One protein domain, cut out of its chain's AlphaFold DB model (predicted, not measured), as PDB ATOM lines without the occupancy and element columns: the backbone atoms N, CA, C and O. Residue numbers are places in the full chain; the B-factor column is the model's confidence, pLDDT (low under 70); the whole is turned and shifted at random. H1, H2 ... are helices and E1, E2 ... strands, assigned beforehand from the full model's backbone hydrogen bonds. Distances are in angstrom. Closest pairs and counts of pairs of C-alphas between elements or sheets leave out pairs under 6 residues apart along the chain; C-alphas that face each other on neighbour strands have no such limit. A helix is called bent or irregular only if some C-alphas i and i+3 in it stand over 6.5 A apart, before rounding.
ATOM      1  N   ASP A  22     254.077 210.223 188.586       87.69
ATOM      2  CA  ASP A  22     255.456 210.692 188.767       87.69
ATOM      3  C   ASP A  22     255.828 210.960 190.232       87.69
ATOM      4  O   ASP A  22     257.010 211.078 190.551       87.69
ATOM      5  N   TYR A  23     254.850 211.000 191.144       89.69
ATOM      6  CA  TYR A  23     255.123 211.109 192.577       89.69
ATOM      7  C   TYR A  23     255.510 209.762 193.199       89.69
ATOM      8  O   TYR A  23     256.058 209.750 194.298       89.69
ATOM      9  N   TYR A  24     255.319 208.630 192.515       91.81
ATOM     10  CA  TYR A  24     255.805 207.315 192.955       91.81
ATOM     11  C   TYR A  24     257.272 207.092 192.559       91.81
ATOM     12  O   TYR A  24     257.621 206.145 191.861       91.81
ATOM     13  N   ALA A  25     258.141 207.977 193.034       91.69
ATOM     14  CA  ALA A  25     259.580 207.956 192.792       91.69
ATOM     15  C   ALA A  25     260.350 207.899 194.124       91.69
ATOM     16  O   ALA A  25     259.746 208.088 195.186       91.69
ATOM     17  N   PRO A  26     261.680 207.679 194.121       93.25
ATOM     18  CA  PRO A  26     262.479 207.773 195.339       93.25
ATOM     19  C   PRO A  26     262.205 209.078 196.101       93.25
ATOM     20  O   PRO A  26     262.260 210.161 195.524       93.25
ATOM     21  N   ARG A  27     261.934 208.969 197.410       90.00
ATOM     22  CA  ARG A  27     261.497 210.050 198.323       90.00
ATOM     23  C   ARG A  27     260.082 210.604 198.085       90.00
ATOM     24  O   ARG A  27     259.706 211.562 198.758       90.00
ATOM     25  N   GLY A  28     259.322 210.022 197.163       92.06
ATOM     26  CA  GLY A  28     257.937 210.368 196.856       92.06
ATOM     27  C   GLY A  28     256.923 209.529 197.639       92.06
ATOM     28  O   GLY A  28     257.123 209.242 198.816       92.06
ATOM     29  N   TYR A  29     255.818 209.135 197.009       94.00
ATOM     30  CA  TYR A  29     254.826 208.247 197.615       94.00
ATOM     31  C   TYR A  29     255.329 206.814 197.739       94.00
ATOM     32  O   TYR A  29     256.082 206.322 196.904       94.00
ATOM     33  N   HIS A  30     254.848 206.119 198.763       94.06
ATOM     34  CA  HIS A  30     255.001 204.677 198.876       94.06
ATOM     35  C   HIS A  30     253.866 203.978 198.105       94.06
ATOM     36  O   HIS A  30     252.709 204.371 198.285       94.06
ATOM     37  N   PRO A  31     254.148 202.978 197.252       94.44
ATOM     38  CA  PRO A  31     253.097 202.179 196.627       94.44
ATOM     39  C   PRO A  31     252.379 201.340 197.692       94.44
ATOM     40  O   PRO A  31     253.031 200.644 198.458       94.44
ATOM     41  N   VAL A  32     251.051 201.428 197.741       95.00
ATOM     42  CA  VAL A  32     250.191 200.681 198.672       95.00
ATOM     43  C   VAL A  32     249.066 200.034 197.876       95.00
ATOM     44  O   VAL A  32     248.506 200.662 196.972       95.00
ATOM     45  N   THR A  33     248.726 198.803 198.234       95.88
ATOM     46  CA  THR A  33     247.692 197.984 197.598       95.88
ATOM     47  C   THR A  33     246.593 197.609 198.588       95.88
ATOM     48  O   THR A  33     246.822 197.476 199.788       95.88
ATOM     49  N   ILE A  34     245.371 197.416 198.084       96.94
ATOM     50  CA  ILE A  34     244.288 196.828 198.884       96.94
ATOM     51  C   ILE A  34     244.701 195.408 199.288       96.94
ATOM     52  O   ILE A  34     245.166 194.636 198.453       96.94
ATOM     53  N   GLY A  35     244.514 195.080 200.565       96.50
ATOM     54  CA  GLY A  35     244.941 193.825 201.177       96.50
ATOM     55  C   GLY A  35     246.334 193.870 201.806       96.50
ATOM     56  O   GLY A  35     246.678 192.929 202.518       96.50
ATOM     57  N   ASP A  36     247.113 194.941 201.607       97.50
ATOM     58  CA  ASP A  36     248.420 195.074 202.255       97.50
ATOM     59  C   ASP A  36     248.275 195.032 203.781       97.50
ATOM     60  O   ASP A  36     247.414 195.689 204.373       97.50
ATOM     61  N   GLU A  37     249.167 194.278 204.419       96.94
ATOM     62  CA  GLU A  37     249.249 194.154 205.867       96.94
ATOM     63  C   GLU A  37     250.388 195.023 206.414       96.94
ATOM     64  O   GLU A  37     251.572 194.731 206.230       96.94
ATOM     65  N   LEU A  38     250.041 196.095 207.126       95.38
ATOM     66  CA  LEU A  38     250.991 197.044 207.703       95.38
ATOM     67  C   LEU A  38     251.147 196.846 209.217       95.38
ATOM     68  O   LEU A  38     250.264 196.323 209.901       95.38
ATOM     69  N   CYS A  39     252.286 197.305 209.753       95.38
ATOM     70  CA  CYS A  39     252.613 197.245 211.183       95.38
ATOM     71  C   CYS A  39     252.441 195.826 211.771       95.38
ATOM     72  O   CYS A  39     251.660 195.601 212.697       95.38
ATOM     73  N   ALA A  40     253.156 194.851 211.194       94.75
ATOM     74  CA  ALA A  40     253.100 193.440 211.595       94.75
ATOM     75  C   ALA A  40     251.669 192.858 211.599       94.75
ATOM     76  O   ALA A  40     251.250 192.214 212.563       94.75
ATOM     77  N   GLY A  41     250.910 193.126 210.530       94.44
ATOM     78  CA  GLY A  41     249.565 192.575 210.336       94.44
ATOM     79  C   GLY A  41     248.467 193.244 211.156       94.44
ATOM     80  O   GLY A  41     247.348 192.735 211.189       94.44
ATOM     81  N   ARG A  42     248.758 194.361 211.836       95.00
ATOM     82  CA  ARG A  42     247.751 195.098 212.609       95.00
ATOM     83  C   ARG A  42     246.759 195.826 211.704       95.00
ATOM     84  O   ARG A  42     245.567 195.770 211.979       95.00
ATOM     85  N   TYR A  43     247.253 196.499 210.666       95.44
ATOM     86  CA  TYR A  43     246.441 197.341 209.791       95.44
ATOM     87  C   TYR A  43     246.333 196.715 208.405       95.44
ATOM     88  O   TYR A  43     247.345 196.595 207.719       95.44
ATOM     89  N   VAL A  44     245.126 196.335 207.994       96.31
ATOM     90  CA  VAL A  44     244.872 195.759 206.662       96.31
ATOM     91  C   VAL A  44     244.236 196.808 205.772       96.31
ATOM     92  O   VAL A  44     243.171 197.324 206.103       96.31
ATOM     93  N   ILE A  45     244.865 197.129 204.645       96.31
ATOM     94  CA  ILE A  45     244.351 198.152 203.730       96.31
ATOM     95  C   ILE A  45     243.062 197.669 203.059       96.31
ATOM     96  O   ILE A  45     243.054 196.662 202.357       96.31
ATOM     97  N   ALA A  46     241.978 198.423 203.232       93.69
ATOM     98  CA  ALA A  46     240.663 198.099 202.687       93.69
ATOM     99  C   ALA A  46     240.313 198.951 201.459       93.69
ATOM    100  O   ALA A  46     239.763 198.446 200.480       93.69
ATOM    101  N   HIS A  47     240.617 200.254 201.494       92.19
ATOM    102  CA  HIS A  47     240.271 201.161 200.399       92.19
ATOM    103  C   HIS A  47     241.164 202.398 200.350       92.19
ATOM    104  O   HIS A  47     241.710 202.823 201.368       92.19
ATOM    105  N   LYS A  48     241.269 203.025 199.177       90.38
ATOM    106  CA  LYS A  48     241.924 204.325 199.039       90.38
ATOM    107  C   LYS A  48     240.925 205.445 199.301       90.38
ATOM    108  O   LYS A  48     239.873 205.480 198.675       90.38
ATOM    109  N   LEU A  49     241.262 206.366 200.196       87.69
ATOM    110  CA  LEU A  49     240.401 207.510 200.513       87.69
ATOM    111  C   LEU A  49     240.790 208.751 199.711       87.69
ATOM    112  O   LEU A  49     239.929 209.519 199.292       87.69
ATOM    113  N   GLY A  50     242.084 208.930 199.447       88.56
ATOM    114  CA  GLY A  50     242.552 210.047 198.643       88.56
ATOM    115  C   GLY A  50     244.060 210.204 198.654       88.56
ATOM    116  O   GLY A  50     244.812 209.312 199.057       88.56
ATOM    117  N   PHE A  51     244.497 211.363 198.192       89.94
ATOM    118  CA  PHE A  51     245.887 211.771 198.180       89.94
ATOM    119  C   PHE A  51     245.957 213.289 198.317       89.94
ATOM    120  O   PHE A  51     245.119 214.011 197.797       89.94
ATOM    121  N   GLY A  52     246.980 213.769 199.004       86.19
ATOM    122  CA  GLY A  52     247.373 215.170 199.024       86.19
ATOM    123  C   GLY A  52     248.819 215.287 198.567       86.19
ATOM    124  O   GLY A  52     249.503 214.283 198.389       86.19
ATOM    125  N   ARG A  53     249.339 216.509 198.429       83.00
ATOM    126  CA  ARG A  53     250.688 216.773 197.882       83.00
ATOM    127  C   ARG A  53     251.808 215.890 198.456       83.00
ATOM    128  O   ARG A  53     252.733 215.551 197.727       83.00
ATOM    129  N   SER A  54     251.727 215.523 199.735       85.75
ATOM    130  CA  SER A  54     252.810 214.836 200.452       85.75
ATOM    131  C   SER A  54     252.456 213.437 200.964       85.75
ATOM    132  O   SER A  54     253.346 212.727 201.425       85.75
ATOM    133  N   ALA A  55     251.186 213.031 200.914       89.69
ATOM    134  CA  ALA A  55     250.745 211.755 201.470       89.69
ATOM    135  C   ALA A  55     249.548 211.178 200.712       89.69
ATOM    136  O   ALA A  55     248.761 211.905 200.114       89.69
ATOM    137  N   THR A  56     249.392 209.862 200.787       92.69
ATOM    138  CA  THR A  56     248.178 209.155 200.367       92.69
ATOM    139  C   THR A  56     247.407 208.698 201.595       92.69
ATOM    140  O   THR A  56     248.021 208.204 202.542       92.69
ATOM    141  N   THR A  57     246.084 208.794 201.552       92.62
ATOM    142  CA  THR A  57     245.200 208.420 202.658       92.62
ATOM    143  C   THR A  57     244.464 207.132 202.313       92.62
ATOM    144  O   THR A  57     243.859 207.013 201.244       92.62
ATOM    145  N   TRP A  58     244.499 206.175 203.236       93.75
ATOM    146  CA  TRP A  58     243.934 204.840 203.063       93.75
ATOM    147  C   TRP A  58     243.057 204.478 204.256       93.75
ATOM    148  O   TRP A  58     243.388 204.796 205.396       93.75
ATOM    149  N   LEU A  59     241.949 203.798 203.982       91.88
ATOM    150  CA  LEU A  59     241.139 203.134 204.989       91.88
ATOM    151  C   LEU A  59     241.780 201.785 205.297       91.88
ATOM    152  O   LEU A  59     242.052 201.010 204.377       91.88
ATOM    153  N   ALA A  60     241.971 201.500 206.580       92.69
ATOM    154  CA  ALA A  60     242.485 200.225 207.044       92.69
ATOM    155  C   ALA A  60     241.627 199.657 208.174       92.69
ATOM    156  O   ALA A  60     241.094 200.401 208.998       92.69
ATOM    157  N   GLU A  61     241.526 198.335 208.224       91.62
ATOM    158  CA  GLU A  61     240.971 197.610 209.360       91.62
ATOM    159  C   GLU A  61     242.067 197.422 210.420       91.62
ATOM    160  O   GLU A  61     243.123 196.861 210.121       91.62
ATOM    161  N   ASP A  62     241.834 197.892 211.651       91.94
ATOM    162  CA  ASP A  62     242.711 197.607 212.794       91.94
ATOM    163  C   ASP A  62     242.277 196.294 213.456       91.94
ATOM    164  O   ASP A  62     241.319 196.258 214.229       91.94
ATOM    165  N   ARG A  63     243.022 195.212 213.200       90.94
ATOM    166  CA  ARG A  63     242.748 193.873 213.755       90.94
ATOM    167  C   ARG A  63     242.890 193.792 215.279       90.94
ATOM    168  O   ARG A  63     242.551 192.770 215.873       90.94
ATOM    169  N   ARG A  64     243.440 194.824 215.928       88.44
ATOM    170  CA  ARG A  64     243.612 194.888 217.389       88.44
ATOM    171  C   ARG A  64     242.651 195.863 218.060       88.44
ATOM    172  O   ARG A  64     242.633 195.918 219.291       88.44
ATOM    173  N   ALA A  65     241.868 196.623 217.296       77.81
ATOM    174  CA  ALA A  65     240.897 197.536 217.871       77.81
ATOM    175  C   ALA A  65     239.787 196.745 218.575       77.81
ATOM    176  O   ALA A  65     239.121 195.895 217.984       77.81
ATOM    177  N   GLN A  76     240.791 215.207 215.612       68.56
ATOM    178  CA  GLN A  76     241.149 213.823 215.289       68.56
ATOM    179  C   GLN A  76     242.303 213.361 216.180       68.56
ATOM    180  O   GLN A  76     243.352 214.008 216.247       68.56
ATOM    181  N   ASN A  77     242.115 212.233 216.860       74.69
ATOM    182  CA  ASN A  77     243.148 211.669 217.718       74.69
ATOM    183  C   ASN A  77     244.131 210.847 216.883       74.69
ATOM    184  O   ASN A  77     243.731 209.974 216.111       74.69
ATOM    185  N   LEU A  78     245.428 211.087 217.079       83.00
ATOM    186  CA  LEU A  78     246.467 210.202 216.563       83.00
ATOM    187  C   LEU A  78     246.467 208.916 217.398       83.00
ATOM    188  O   LEU A  78     246.857 208.927 218.564       83.00
ATOM    189  N   LEU A  79     246.010 207.822 216.796       86.50
ATOM    190  CA  LEU A  79     245.881 206.514 217.435       86.50
ATOM    191  C   LEU A  79     247.195 205.732 217.423       86.50
ATOM    192  O   LEU A  79     247.487 204.997 218.364       86.50
ATOM    193  N   ASP A  80     247.973 205.863 216.348       89.50
ATOM    194  CA  ASP A  80     249.261 205.188 216.199       89.50
ATOM    195  C   ASP A  80     250.161 205.941 215.210       89.50
ATOM    196  O   ASP A  80     249.698 206.695 214.345       89.50
ATOM    197  N   SER A  81     251.468 205.719 215.315       94.56
ATOM    198  CA  SER A  81     252.427 206.145 214.306       94.56
ATOM    199  C   SER A  81     253.549 205.126 214.168       94.56
ATOM    200  O   SER A  81     254.168 204.716 215.150       94.56
ATOM    201  N   PHE A  82     253.860 204.753 212.933       96.25
ATOM    202  CA  PHE A  82     254.928 203.802 212.642       96.25
ATOM    203  C   PHE A  82     255.710 204.211 211.395       96.25
ATOM    204  O   PHE A  82     255.347 205.142 210.676       96.25
ATOM    205  N   LYS A  83     256.839 203.538 211.159       96.75
ATOM    206  CA  LYS A  83     257.651 203.724 209.955       96.75
ATOM    207  C   LYS A  83     257.462 202.534 209.026       96.75
ATOM    208  O   LYS A  83     257.603 201.396 209.464       96.75
ATOM    209  N   LEU A  84     257.195 202.808 207.756       95.19
ATOM    210  CA  LEU A  84     257.095 201.817 206.692       95.19
ATOM    211  C   LEU A  84     258.308 201.951 205.774       95.19
ATOM    212  O   LEU A  84     258.561 203.025 205.227       95.19
ATOM    213  N   SER A  85     259.084 200.879 205.641       95.25
ATOM    214  CA  SER A  85     260.190 200.823 204.684       95.25
ATOM    215  C   SER A  85     259.672 200.340 203.334       95.25
ATOM    216  O   SER A  85     258.850 199.431 203.274       95.25
ATOM    217  N   GLY A  86     260.147 200.955 202.256       92.06
ATOM    218  CA  GLY A  86     259.727 200.639 200.904       92.06
ATOM    219  C   GLY A  86     260.736 201.015 199.833       92.06
ATOM    220  O   GLY A  86     261.782 201.591 200.139       92.06
ATOM    221  N   PRO A  87     260.389 200.762 198.559       94.44
ATOM    222  CA  PRO A  87     261.263 201.058 197.422       94.44
ATOM    223  C   PRO A  87     261.594 202.552 197.307       94.44
ATOM    224  O   PRO A  87     262.679 202.915 196.860       94.44
ATOM    225  N   ASN A  88     260.689 203.415 197.775       94.62
ATOM    226  CA  ASN A  88     260.834 204.868 197.708       94.62
ATOM    227  C   ASN A  88     261.402 205.491 198.997       94.62
ATOM    228  O   ASN A  88     261.519 206.714 199.083       94.62
ATOM    229  N   GLY A  89     261.823 204.670 199.966       94.38
ATOM    230  CA  GLY A  89     262.441 205.105 201.216       94.38
ATOM    231  C   GLY A  89     261.666 204.673 202.458       94.38
ATOM    232  O   GLY A  89     260.954 203.671 202.461       94.38
ATOM    233  N   ILE A  90     261.850 205.417 203.550       96.25
ATOM    234  CA  ILE A  90     261.159 205.176 204.819       96.25
ATOM    235  C   ILE A  90     260.100 206.258 205.002       96.25
ATOM    236  O   ILE A  90     260.426 207.445 205.061       96.25
ATOM    237  N   HIS A  91     258.845 205.845 205.139       95.06
ATOM    238  CA  HIS A  91     257.689 206.728 205.248       95.06
ATOM    239  C   HIS A  91     257.125 206.664 206.665       95.06
ATOM    240  O   HIS A  91     257.057 205.595 207.269       95.06
ATOM    241  N   ARG A  92     256.732 207.815 207.218       95.50
ATOM    242  CA  ARG A  92     255.993 207.860 208.482       95.50
ATOM    243  C   ARG A  92     254.512 207.663 208.174       95.50
ATOM    244  O   ARG A  92     253.937 208.456 207.438       95.50
ATOM    245  N   CYS A  93     253.919 206.633 208.754       95.50
ATOM    246  CA  CYS A  93     252.491 206.366 208.692       95.50
ATOM    247  C   CYS A  93     251.842 206.899 209.967       95.50
ATOM    248  O   CYS A  93     252.339 206.648 211.067       95.50
ATOM    249  N   LEU A  94     250.759 207.653 209.802       93.56
ATOM    250  CA  LEU A  94     249.943 208.181 210.888       93.56
ATOM    251  C   LEU A  94     248.582 207.498 210.816       93.56
ATOM    252  O   LEU A  94     248.008 207.404 209.733       93.56
ATOM    253  N   VAL A  95     248.093 207.014 211.952       91.06
ATOM    254  CA  VAL A  95     246.792 206.356 212.052       91.06
ATOM    255  C   VAL A  95     245.893 207.217 212.915       91.06
ATOM    256  O   VAL A  95     246.225 207.503 214.064       91.06
ATOM    257  N   THR A  96     244.758 207.620 212.367       87.19
ATOM    258  CA  THR A  96     243.700 208.330 213.090       87.19
ATOM    259  C   THR A  96     242.444 207.477 213.113       87.19
ATOM    260  O   THR A  96     242.349 206.466 212.409       87.19
ATOM    261  N   ASP A  97     241.464 207.882 213.912       81.56
ATOM    262  CA  ASP A  97     240.120 207.359 213.737       81.56
ATOM    263  C   ASP A  97     239.596 207.694 212.333       81.56
ATOM    264  O   ASP A  97     239.945 208.708 211.717       81.56
ATOM    265  N   ALA A  98     238.764 206.802 211.796       71.62
ATOM    266  CA  ALA A  98     238.007 207.132 210.605       71.62
ATOM    267  C   ALA A  98     237.009 208.229 210.989       71.62
ATOM    268  O   ALA A  98     236.180 208.043 211.886       71.62
ATOM    269  N   ALA A  99     237.083 209.379 210.319       66.12
ATOM    270  CA  ALA A  99     236.113 210.438 210.528       66.12
ATOM    271  C   ALA A  99     234.702 209.893 210.240       66.12
ATOM    272  O   ALA A  99     234.464 209.287 209.199       66.12
ATOM    273  N   ARG A 100     233.749 210.121 211.153       58.59
ATOM    274  CA  ARG A 100     232.329 209.725 210.997       58.59
ATOM    275  C   ARG A 100     231.550 210.590 210.000       58.59
ATOM    276  O   ARG A 100     230.320 210.609 210.026       58.59
ATOM    277  N   ILE A 101     232.255 211.351 209.178       56.53
ATOM    278  CA  ILE A 101     231.666 212.079 208.062       56.53
ATOM    279  C   ILE A 101     231.552 211.126 206.878       56.53
ATOM    280  O   ILE A 101     232.188 210.069 206.846       56.53
ATOM    281  N   ASN A 102     230.687 211.457 205.926       56.41
ATOM    282  CA  ASN A 102     230.552 210.616 204.749       56.41
ATOM    283  C   ASN A 102     231.908 210.530 204.012       56.41
ATOM    284  O   ASN A 102     232.753 211.422 204.101       56.41
ATOM    285  N   ILE A 103     232.134 209.424 203.299       56.44
ATOM    286  CA  ILE A 103     233.418 209.171 202.623       56.44
ATOM    287  C   ILE A 103     233.769 210.264 201.598       56.44
ATOM    288  O   ILE A 103     234.938 210.448 201.270       56.44
ATOM    289  N   HIS A 104     232.765 211.003 201.117       55.97
ATOM    290  CA  HIS A 104     232.920 212.113 200.184       55.97
ATOM    291  C   HIS A 104     233.474 213.371 200.873       55.97
ATOM    292  O   HIS A 104     234.473 213.919 200.433       55.97
ATOM    293  N   GLU A 105     232.935 213.751 202.026       53.72
ATOM    294  CA  GLU A 105     233.409 214.864 202.855       53.72
ATOM    295  C   GLU A 105     234.776 214.561 203.475       53.72
ATOM    296  O   GLU A 105     235.613 215.452 203.584       53.72
ATOM    297  N   ALA A 106     235.041 213.302 203.849       53.88
ATOM    298  CA  ALA A 106     236.373 212.880 204.288       53.88
ATOM    299  C   ALA A 106     237.407 213.017 203.167       53.88
ATOM    300  O   ALA A 106     238.559 213.372 203.422       53.88
ATOM    301  N   LYS A 107     236.982 212.744 201.929       52.59
ATOM    302  CA  LYS A 107     237.792 212.959 200.739       52.59
ATOM    303  C   LYS A 107     238.047 214.458 200.561       52.59
ATOM    304  O   LYS A 107     239.211 214.832 200.528       52.59
ATOM    305  N   ASP A 108     237.018 215.301 200.549       53.78
ATOM    306  CA  ASP A 108     237.146 216.755 200.349       53.78
ATOM    307  C   ASP A 108     238.006 217.433 201.427       53.78
ATOM    308  O   ASP A 108     238.858 218.264 201.114       53.78
ATOM    309  N   ALA A 109     237.878 217.014 202.690       49.91
ATOM    310  CA  ALA A 109     238.689 217.524 203.794       49.91
ATOM    311  C   ALA A 109     240.185 217.170 203.678       49.91
ATOM    312  O   ALA A 109     241.015 217.838 204.287       49.91
ATOM    313  N   ALA A 110     240.549 216.139 202.906       50.62
ATOM    314  CA  ALA A 110     241.944 215.767 202.669       50.62
ATOM    315  C   ALA A 110     242.621 216.590 201.551       50.62
ATOM    316  O   ALA A 110     243.847 216.537 201.428       50.62
ATOM    317  N   TYR A 111     241.851 217.331 200.740       50.00
ATOM    318  CA  TYR A 111     242.365 218.161 199.636       50.00
ATOM    319  C   TYR A 111     242.551 219.645 199.999       50.00
ATOM    320  O   TYR A 111     243.017 220.405 199.145       50.00
TER     321      TYR A 111
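AT A GLANCE: This is residues 22 to 65 and 76 to 111 of the 112 residues of an uncharacterized protein of Polytolypa hystricis UAMH7299 (UniProt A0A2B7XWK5). Two antiparallel strand hairpins cross one over the other: E1 and E2, both sharply bent, make one, and E3 and E4 make the other, with E2 near E4 where they cross. A short helix, H1, sits by E1 near the turn of the first hairpin, and the long stretch of residues 22 to 42, with no named element, runs from beside the turn between E3 and E4 to the start of E1. The printed part has 80 residues with four named strands and one named helix, in the order E1, E2, E3, E4, H1, and the class is mostly strand. The two sheets, E1 - E2 and E3 - E4, are each antiparallel. The whole is compact and rounded, with a radius of gyration of the C-alphas of 12.6 A and spans of 34 by 29 by 21 A.

HOW THE PARTS SIT: E1, residues 43 to 52, and E2, residues 55 to 62, form a hairpin, antiparallel at 156 degrees between their directions. N 46 and O 59 are 2.8 A apart and N 57 and O 50 are 2.8 A apart, both within hydrogen-bond range. E1 bends by 86 degrees at residue 46, and E2 bends by 56 degrees at residue 59. Residues 37 to 38 pair antiparallel with residues 43 to 44 of E1. E3, residues 78 to 86, and E4, residues 89 to 96, form the second hairpin, antiparallel at 159 degrees, with N 84 and O 91 within hydrogen-bond range at 2.8 A. E2 and E4 are near each other, with 12 pairs of C-alphas within 10 A. E1 is apart from both E3 and E4. H1, residues 103 to 109, has 4 pairs of C-alphas within 8 A of E1, the closest being those of Gly 50 and Lys 107, 6.0 A apart. H1 is apart from E2 and E3. In H1 every O i to N i+4 pair is within hydrogen-bond range.

IN THESE COORDINATES: E1 begins at C-alpha 43, at (246.441, 197.341, 209.791), and measures 20.8 A from first to last C-alpha. E2 measures 19.8 A, E3 22.6 A and E4 22.4 A. E4 ends at C-alpha 96, at (243.700, 208.330, 213.090). H1 measures 9.9 A and ends at C-alpha 109, at (238.689, 217.524, 203.794).

THE WHOLE: The two C-alphas farthest apart are those of Asp 22 and Ala 65, 35.1 A. Residues 66 to 75 are not printed, and C-alphas 65 and 76 across the cut are 16.5 A apart; the link from E2 to E3 runs across it. The links E1 to E2 and E3 to E4 are tight, and the link E4 to H1 is short. The mean pLDDT of the printed part is 85.4; residue 76 and residues 99 to 111 are under 70, and H1 has a mean of 54.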